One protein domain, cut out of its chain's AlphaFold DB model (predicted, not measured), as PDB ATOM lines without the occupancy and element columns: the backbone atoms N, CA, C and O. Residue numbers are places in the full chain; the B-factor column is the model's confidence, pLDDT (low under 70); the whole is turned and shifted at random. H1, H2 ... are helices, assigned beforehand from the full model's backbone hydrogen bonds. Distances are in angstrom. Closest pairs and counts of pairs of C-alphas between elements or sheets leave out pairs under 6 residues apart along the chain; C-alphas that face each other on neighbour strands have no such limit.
ATOM      1  N   VAL A 384     256.544 158.692 296.390       81.31
ATOM      2  CA  VAL A 384     256.455 160.168 296.413       81.31
ATOM      3  C   VAL A 384     257.583 160.773 297.248       81.31
ATOM      4  O   VAL A 384     258.161 161.798 296.884       81.31
ATOM      5  N   THR A 385     257.880 160.166 298.396       85.00
ATOM      6  CA  THR A 385     258.939 160.634 299.295       85.00
ATOM      7  C   THR A 385     260.312 160.452 298.653       85.00
ATOM      8  O   THR A 385     261.084 161.409 298.618       85.00
ATOM      9  N   THR A 386     260.586 159.277 298.083       86.31
ATOM     10  CA  THR A 386     261.821 158.986 297.346       86.31
ATOM     11  C   THR A 386     261.994 159.932 296.160       86.31
ATOM     12  O   THR A 386     263.044 160.552 296.034       86.31
ATOM     13  N   SER A 387     260.951 160.143 295.354       85.50
ATOM     14  CA  SER A 387     260.968 161.077 294.224       85.50
ATOM     15  C   SER A 387     261.270 162.510 294.656       85.50
ATOM     16  O   SER A 387     262.018 163.209 293.986       85.50
ATOM     17  N   LYS A 388     260.738 162.966 295.798       85.94
ATOM     18  CA  LYS A 388     261.047 164.300 296.346       85.94
ATOM     19  C   LYS A 388     262.495 164.429 296.808       85.94
ATOM     20  O   LYS A 388     263.061 165.513 296.689       85.94
ATOM     21  N   VAL A 389     263.071 163.368 297.372       89.50
ATOM     22  CA  VAL A 389     264.490 163.344 297.752       89.50
ATOM     23  C   VAL A 389     265.354 163.379 296.496       89.50
ATOM     24  O   VAL A 389     266.176 164.279 296.375       89.50
ATOM     25  N   LYS A 390     265.079 162.506 295.519       90.88
ATOM     26  CA  LYS A 390     265.780 162.474 294.228       90.88
ATOM     27  C   LYS A 390     265.677 163.793 293.469       90.88
ATOM     28  O   LYS A 390     266.668 164.250 292.923       90.88
ATOM     29  N   ALA A 391     264.529 164.466 293.521       90.62
ATOM     30  CA  ALA A 391     264.378 165.778 292.907       90.62
ATOM     31  C   ALA A 391     265.296 166.844 293.531       90.62
ATOM     32  O   ALA A 391     265.843 167.683 292.820       90.62
ATOM     33  N   ARG A 392     265.486 166.807 294.858       90.00
ATOM     34  CA  ARG A 392     266.422 167.702 295.560       90.00
ATOM     35  C   ARG A 392     267.877 167.334 295.300       90.00
ATOM     36  O   ARG A 392     268.706 168.229 295.217       90.00
ATOM     37  N   GLU A 393     268.178 166.040 295.215       92.50
ATOM     38  CA  GLU A 393     269.506 165.550 294.832       92.50
ATOM     39  C   GLU A 393     269.846 166.024 293.422       92.50
ATOM     40  O   GLU A 393     270.860 166.679 293.256       92.50
ATOM     41  N   TYR A 394     268.943 165.856 292.453       95.31
ATOM     42  CA  TYR A 394     269.128 166.362 291.093       95.31
ATOM     43  C   TYR A 394     269.337 167.887 291.057       95.31
ATOM     44  O   TYR A 394     270.217 168.382 290.360       95.31
ATOM     45  N   GLU A 395     268.574 168.662 291.841       93.31
ATOM     46  CA  GLU A 395     268.805 170.112 291.958       93.31
ATOM     47  C   GLU A 395     270.207 170.436 292.495       93.31
ATOM     48  O   GLU A 395     270.893 171.297 291.948       93.31
ATOM     49  N   ARG A 396     270.649 169.726 293.535       95.00
ATOM     50  CA  ARG A 396     271.953 169.935 294.173       95.00
ATOM     51  C   ARG A 396     273.125 169.469 293.306       95.00
ATOM     52  O   ARG A 396     274.169 170.112 293.331       95.00
ATOM     53  N   ASP A 397     272.967 168.349 292.613       94.50
ATOM     54  CA  ASP A 397     274.063 167.619 291.975       94.50
ATOM     55  C   ASP A 397     274.205 167.999 290.495       94.50
ATOM     56  O   ASP A 397     275.324 168.162 290.021       94.50
ATOM     57  N   GLU A 398     273.097 168.262 289.795       95.56
ATOM     58  CA  GLU A 398     273.122 168.612 288.367       95.56
ATOM     59  C   GLU A 398     272.916 170.114 288.130       95.56
ATOM     60  O   GLU A 398     273.610 170.741 287.331       95.56
ATOM     61  N   ILE A 399     271.974 170.746 288.839       93.62
ATOM     62  CA  ILE A 399     271.568 172.128 288.530       93.62
ATOM     63  C   ILE A 399     272.471 173.158 289.206       93.62
ATOM     64  O   ILE A 399     272.949 174.097 288.563       93.62
ATOM     65  N   ASP A 400     272.669 173.034 290.516       92.69
ATOM     66  CA  ASP A 400     273.412 174.013 291.307       92.69
ATOM     67  C   ASP A 400     274.871 174.193 290.858       92.69
ATOM     68  O   ASP A 400     275.297 175.350 290.777       92.69
ATOM     69  N   PRO A 401     275.627 173.138 290.491       95.81
ATOM     70  CA  PRO A 401     276.995 173.292 290.005       95.81
ATOM     71  C   PRO A 401     277.059 174.039 288.674       95.81
ATOM     72  O   PRO A 401     277.898 174.924 288.512       95.81
ATOM     73  N   LEU A 402     276.140 173.752 287.746       93.62
ATOM     74  CA  LEU A 402     276.072 174.450 286.463       93.62
ATOM     75  C   LEU A 402     275.719 175.930 286.654       93.62
ATOM     76  O   LEU A 402     276.313 176.802 286.021       93.62
ATOM     77  N   VAL A 403     274.787 176.231 287.563       91.44
ATOM     78  CA  VAL A 403     274.417 177.617 287.883       91.44
ATOM     79  C   VAL A 403     275.576 178.354 288.554       91.44
ATOM     80  O   VAL A 403     275.825 179.510 288.222       91.44
ATOM     81  N   ALA A 404     276.300 177.705 289.468       91.56
ATOM     82  CA  ALA A 404     277.459 178.290 290.140       91.56
ATOM     83  C   ALA A 404     278.654 178.510 289.196       91.56
ATOM     84  O   ALA A 404     279.435 179.437 289.410       91.56
ATOM     85  N   ALA A 405     278.799 177.679 288.160       90.62
ATOM     86  CA  ALA A 405     279.829 177.819 287.133       90.62
ATOM     87  C   ALA A 405     279.525 178.933 286.114       90.62
ATOM     88  O   ALA A 405     280.435 179.402 285.427       90.62
ATOM     89  N   SER A 406     278.266 179.367 286.009       89.44
ATOM     90  CA  SER A 406     277.876 180.465 285.128       89.44
ATOM     91  C   SER A 406     278.253 181.829 285.708       89.44
ATOM     92  O   SER A 406     277.989 182.127 286.873       89.44
ATOM     93  N   ALA A 407     278.825 182.698 284.870       83.06
ATOM     94  CA  ALA A 407     279.289 184.025 285.274       83.06
ATOM     95  C   ALA A 407     278.159 184.952 285.762       83.06
ATOM     96  O   ALA A 407     278.403 185.824 286.595       83.06
ATOM     97  N   ASP A 408     276.937 184.777 285.257       86.56
ATOM     98  CA  ASP A 408     275.758 185.564 285.637       86.56
ATOM     99  C   ASP A 408     274.725 184.755 286.442       86.56
ATOM    100  O   ASP A 408     273.647 185.258 286.768       86.56
ATOM    101  N   GLY A 409     275.054 183.504 286.783       83.75
ATOM    102  CA  GLY A 409     274.149 182.588 287.469       83.75
ATOM    103  C   GLY A 409     272.980 182.101 286.605       83.75
ATOM    104  O   GLY A 409     271.978 181.633 287.154       83.75
ATOM    105  N   THR A 410     273.064 182.221 285.276       85.44
ATOM    106  CA  THR A 410     272.058 181.710 284.334       85.44
ATOM    107  C   THR A 410     272.622 180.600 283.449       85.44
ATOM    108  O   THR A 410     273.806 180.575 283.133       85.44
ATOM    109  N   LEU A 411     271.774 179.642 283.073       87.81
ATOM    110  CA  LEU A 411     272.134 178.548 282.171       87.81
ATOM    111  C   LEU A 411     271.701 178.869 280.741       87.81
ATOM    112  O   LEU A 411     270.699 179.558 280.533       87.81
ATOM    113  N   GLU A 412     272.406 178.317 279.753       88.75
ATOM    114  CA  GLU A 412     271.965 178.421 278.365       88.75
ATOM    115  C   GLU A 412     270.652 177.659 278.139       88.75
ATOM    116  O   GLU A 412     270.375 176.631 278.761       88.75
ATOM    117  N   THR A 413     269.844 178.124 277.184       84.94
ATOM    118  CA  THR A 413     268.555 177.501 276.845       84.94
ATOM    119  C   THR A 413     268.670 176.013 276.514       84.94
ATOM    120  O   THR A 413     267.802 175.224 276.892       84.94
ATOM    121  N   SER A 414     269.740 175.626 275.819       85.56
ATOM    122  CA  SER A 414     270.066 174.236 275.483       85.56
ATOM    123  C   SER A 414     270.286 173.384 276.736       85.56
ATOM    124  O   SER A 414     269.702 172.307 276.850       85.56
ATOM    125  N   GLN A 415     271.054 173.890 277.705       90.75
ATOM    126  CA  GLN A 415     271.343 173.216 278.974       90.75
ATOM    127  C   GLN A 415     270.078 173.057 279.818       90.75
ATOM    128  O   GLN A 415     269.789 171.967 280.299       90.75
ATOM    129  N   ILE A 416     269.273 174.116 279.937       91.38
ATOM    130  CA  ILE A 416     268.008 174.091 280.688       91.38
ATOM    131  C   ILE A 416     267.046 173.049 280.115       91.38
ATOM    132  O   ILE A 416     266.382 172.334 280.864       91.38
ATOM    133  N   ARG A 417     266.945 172.972 278.783       87.50
ATOM    134  CA  ARG A 417     266.089 171.989 278.119       87.50
ATOM    135  C   ARG A 417     266.591 170.567 278.358       87.50
ATOM    136  O   ARG A 417     265.776 169.719 278.700       87.50
ATOM    137  N   SER A 418     267.901 170.344 278.249       92.81
ATOM    138  CA  SER A 418     268.518 169.044 278.526       92.81
ATOM    139  C   SER A 418     268.259 168.589 279.963       92.81
ATOM    140  O   SER A 418     267.783 167.480 280.161       92.81
ATOM    141  N   LEU A 419     268.480 169.466 280.951       94.88
ATOM    142  CA  LEU A 419     268.233 169.168 282.367       94.88
ATOM    143  C   LEU A 419     266.754 168.872 282.648       94.88
ATOM    144  O   LEU A 419     266.426 168.026 283.467       94.88
ATOM    145  N   TYR A 420     265.833 169.568 281.980       94.19
ATOM    146  CA  TYR A 420     264.401 169.313 282.143       94.19
ATOM    147  C   TYR A 420     263.975 167.978 281.522       94.19
ATOM    148  O   TYR A 420     263.223 167.223 282.139       94.19
ATOM    149  N   GLU A 421     264.437 167.688 280.305       93.62
ATOM    150  CA  GLU A 421     264.155 166.425 279.616       93.62
ATOM    151  C   GLU A 421     264.750 165.240 280.384       93.62
ATOM    152  O   GLU A 421     264.066 164.239 280.561       93.62
ATOM    153  N   GLU A 422     265.964 165.384 280.917       94.81
ATOM    154  CA  GLU A 422     266.575 164.393 281.798       94.81
ATOM    155  C   GLU A 422     265.797 164.253 283.109       94.81
ATOM    156  O   GLU A 422     265.413 163.143 283.453       94.81
ATOM    157  N   PHE A 423     265.482 165.345 283.814       94.81
ATOM    158  CA  PHE A 423     264.723 165.299 285.071       94.81
ATOM    159  C   PHE A 423     263.369 164.590 284.920       94.81
ATOM    160  O   PHE A 423     262.956 163.831 285.796       94.81
ATOM    161  N   THR A 424     262.666 164.864 283.819       94.81
ATOM    162  CA  THR A 424     261.319 164.337 283.553       94.81
ATOM    163  C   THR A 424     261.316 163.002 282.805       94.81
ATOM    164  O   THR A 424     260.238 162.479 282.512       94.81
ATOM    165  N   ASP A 425     262.487 162.425 282.516       92.06
ATOM    166  CA  ASP A 425     262.599 161.169 281.779       92.06
ATOM    167  C   ASP A 425     261.982 160.005 282.582       92.06
ATOM    168  O   ASP A 425     262.473 159.665 283.666       92.06
ATOM    169  N   PRO A 426     260.943 159.323 282.057       84.31
ATOM    170  CA  PRO A 426     260.350 158.159 282.714       84.31
ATOM    171  C   PRO A 426     261.354 157.023 282.966       84.31
ATOM    172  O   PRO A 426     261.141 156.199 283.858       84.31
ATOM    173  N   ARG A 427     262.454 156.962 282.199       88.44
ATOM    174  CA  ARG A 427     263.505 155.939 282.334       88.44
ATOM    175  C   ARG A 427     264.298 156.058 283.630       88.44
ATOM    176  O   ARG A 427     264.867 155.063 284.066       88.44
ATOM    177  N   ASN A 428     264.274 157.218 284.282       83.25
ATOM    178  CA  ASN A 428     264.953 157.423 285.558       83.25
ATOM    179  C   ASN A 428     264.306 156.647 286.715       83.25
ATOM    180  O   ASN A 428     264.888 156.548 287.794       83.25
ATOM    181  N   GLY A 429     263.086 156.125 286.538       83.94
ATOM    182  CA  GLY A 429     262.388 155.282 287.515       83.94
ATOM    183  C   GLY A 429     261.905 156.002 288.781       83.94
ATOM    184  O   GLY A 429     261.034 155.483 289.477       83.94
ATOM    185  N   TRP A 430     262.418 157.201 289.075       89.44
ATOM    186  CA  TRP A 430     262.018 158.014 290.224       89.44
ATOM    187  C   TRP A 430     261.118 159.199 289.858       89.44
ATOM    188  O   TRP A 430     260.422 159.697 290.743       89.44
ATOM    189  N   TYR A 431     261.076 159.658 288.603       91.31
ATOM    190  CA  TYR A 431     260.150 160.721 288.198       91.31
ATOM    191  C   TYR A 431     258.746 160.158 287.942       91.31
ATOM    192  O   TYR A 431     258.533 159.290 287.099       91.31
ATOM    193  N   MET A 432     257.771 160.681 288.682       87.50
ATOM    194  CA  MET A 432     256.343 160.402 288.518       87.50
ATOM    195  C   MET A 432     255.608 161.678 288.104       87.50
ATOM    196  O   MET A 432     255.552 162.635 288.885       87.50
ATOM    197  N   GLU A 433     255.017 161.673 286.908       87.50
ATOM    198  CA  GLU A 433     254.267 162.805 286.356       87.50
ATOM    199  C   GLU A 433     253.124 163.240 287.293       87.50
ATOM    200  O   GLU A 433     252.388 162.416 287.838       87.50
ATOM    201  N   GLY A 434     253.009 164.549 287.536       82.12
ATOM    202  CA  GLY A 434     251.998 165.136 288.427       82.12
ATOM    203  C   GLY A 434     252.224 164.912 289.930       82.12
ATOM    204  O   GLY A 434     251.501 165.486 290.745       82.12
ATOM    205  N   VAL A 435     253.225 164.115 290.316       85.56
ATOM    206  CA  VAL A 435     253.518 163.767 291.718       85.56
ATOM    207  C   VAL A 435     254.884 164.289 292.157       85.56
ATOM    208  O   VAL A 435     255.031 164.805 293.270       85.56
ATOM    209  N   THR A 436     255.890 164.151 291.294       87.38
ATOM    210  CA  THR A 436     257.260 164.582 291.573       87.38
ATOM    211  C   THR A 436     257.373 166.075 291.294       87.38
ATOM    212  O   THR A 436     257.179 166.485 290.151       87.38
ATOM    213  N   PRO A 437     257.649 166.914 292.309       87.62
ATOM    214  CA  PRO A 437     257.781 168.342 292.079       87.62
ATOM    215  C   PRO A 437     259.054 168.606 291.278       87.62
ATOM    216  O   PRO A 437     260.141 168.192 291.681       87.62
ATOM    217  N   ILE A 438     258.910 169.325 290.169       90.56
ATOM    218  CA  ILE A 438     260.049 169.840 289.415       90.56
ATOM    219  C   ILE A 438     260.763 170.875 290.304       90.56
ATOM    220  O   ILE A 438     260.085 171.714 290.910       90.56
ATOM    221  N   PRO A 439     262.102 170.828 290.443       92.31
ATOM    222  CA  PRO A 439     262.856 171.816 291.192       92.31
ATOM    223  C   PRO A 439     262.471 173.217 290.742       92.31
ATOM    224  O   PRO A 439     262.522 173.525 289.553       92.31
ATOM    225  N   LYS A 440     262.091 174.086 291.683       88.00
ATOM    226  CA  LYS A 440     261.575 175.427 291.354       88.00
ATOM    227  C   LYS A 440     262.565 176.233 290.517       88.00
ATOM    228  O   LYS A 440     262.158 177.056 289.699       88.00
ATOM    229  N   LYS A 441     263.862 176.009 290.731       85.88
ATOM    230  CA  LYS A 441     264.932 176.636 289.962       85.88
ATOM    231  C   LYS A 441     264.919 176.148 288.511       85.88
ATOM    232  O   LYS A 441     264.914 176.984 287.609       85.88
ATOM    233  N   LEU A 442     264.816 174.834 288.289       90.38
ATOM    234  CA  LEU A 442     264.681 174.232 286.957       90.38
ATOM    235  C   LEU A 442     263.408 174.686 286.255       90.38
ATOM    236  O   LEU A 442     263.466 175.141 285.120       90.38
ATOM    237  N   GLU A 443     262.274 174.611 286.948       90.25
ATOM    238  CA  GLU A 443     260.966 175.029 286.447       90.25
ATOM    239  C   GLU A 443     260.991 176.508 286.044       90.25
ATOM    240  O   GLU A 443     260.588 176.866 284.942       90.25
ATOM    241  N   SER A 444     261.552 177.382 286.889       82.75
ATOM    242  CA  SER A 444     261.698 178.804 286.573       82.75
ATOM    243  C   SER A 444     262.590 179.041 285.353       82.75
ATOM    244  O   SER A 444     262.246 179.854 284.497       82.75
ATOM    245  N   MET A 445     263.724 178.342 285.252       85.88
ATOM    246  CA  MET A 445     264.632 178.448 284.110       85.88
ATOM    247  C   MET A 445     263.989 177.922 282.823       85.88
ATOM    248  O   MET A 445     264.045 178.593 281.797       85.88
ATOM    249  N   HIS A 446     263.316 176.775 282.878       86.25
ATOM    250  CA  HIS A 446     262.616 176.172 281.745       86.25
ATOM    251  C   HIS A 446     261.447 177.038 281.267       86.25
ATOM    252  O   HIS A 446     261.260 177.253 280.069       86.25
ATOM    253  N   ASN A 447     260.708 177.638 282.196       79.12
ATOM    254  CA  ASN A 447     259.667 178.596 281.851       79.12
ATOM    255  C   ASN A 447     260.270 179.855 281.211       79.12
ATOM    256  O   ASN A 447     259.721 180.359 280.233       79.12
ATOM    257  N   LYS A 448     261.433 180.338 281.678       71.38
ATOM    258  CA  LYS A 448     262.154 181.467 281.054       71.38
ATOM    259  C   LYS A 448     262.617 181.168 279.628       71.38
ATOM    260  O   LYS A 448     262.589 182.076 278.799       71.38
ATOM    261  N   THR A 449     263.014 179.932 279.320       73.62
ATOM    262  CA  THR A 449     263.435 179.558 277.959       73.62
ATOM    263  C   THR A 449     262.264 179.462 276.991       73.62
ATOM    264  O   THR A 449     262.400 179.868 275.839       73.62
ATOM    265  N   HIS A 450     261.097 179.021 277.463       64.38
ATOM    266  CA  HIS A 450     259.863 178.996 276.672       64.38
ATOM    267  C   HIS A 450     259.249 180.390 276.485       64.38
ATOM    268  O   HIS A 450     258.571 180.644 275.493       64.38
ATOM    269  N   THR A 451     259.515 181.312 277.414       54.75
ATOM    270  CA  THR A 451     258.979 182.686 277.399       54.75
ATOM    271  C   THR A 451     259.963 183.736 276.865       54.75
ATOM    272  O   THR A 451     259.606 184.909 276.749       54.75
ATOM    273  N   GLY A 452     261.189 183.344 276.492       50.72
ATOM    274  CA  GLY A 452     262.188 184.242 275.900       50.72
ATOM    275  C   GLY A 452     262.755 185.291 276.866       50.72
ATOM    276  O   GLY A 452     263.087 186.394 276.442       50.72
TER     277      GLY A 452
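AT A GLANCE: This is residues 384 to 452 of the 889 residues of an uncharacterized protein of Flavobacteriaceae bacterium (UniProt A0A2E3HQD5). Long helix H1 and shorter H2, folded back beside it, make a hairpin; H3 crosses H2 at a slant and packs on it. The 69 printed residues have three named helices, H1, H2, H3 in chain order, and no named strand: all helix, compact, radius of gyration of the C-alphas 11.8 A, spans 34 by 23 by 18 A.

IN THESE COORDINATES: Find C-alpha 384 at (256.455, 160.168, 296.413); H1 runs 30.7 A to residue 405. H2, residues 413 to 423, is 15.2 A long. H3, residues 440 to 451, runs 15.9 A to C-alpha 451 at (258.979, 182.686, 277.399).

HOW THE PARTS SIT: H1, with residues 391 to 399 alone, touches H2, opposite ways at a shallow tilt of 23 degrees; their closest C-alphas, Tyr 394 and Phe 423, are 7.5 A apart. H2 touches H3 at a steep tilt of 48 degrees; their closest C-alphas, Thr 413 and Thr 449, are 5.6 A apart. Every O i to N i+4 pair is within hydrogen-bond range in H2 and H3, 15 of 18 in H1.

THE WHOLE: The printed part has no cut. The link from H2 to H3, residues 424 to 439, is long. Look for pLDDT under 70 at residues 450 to 452.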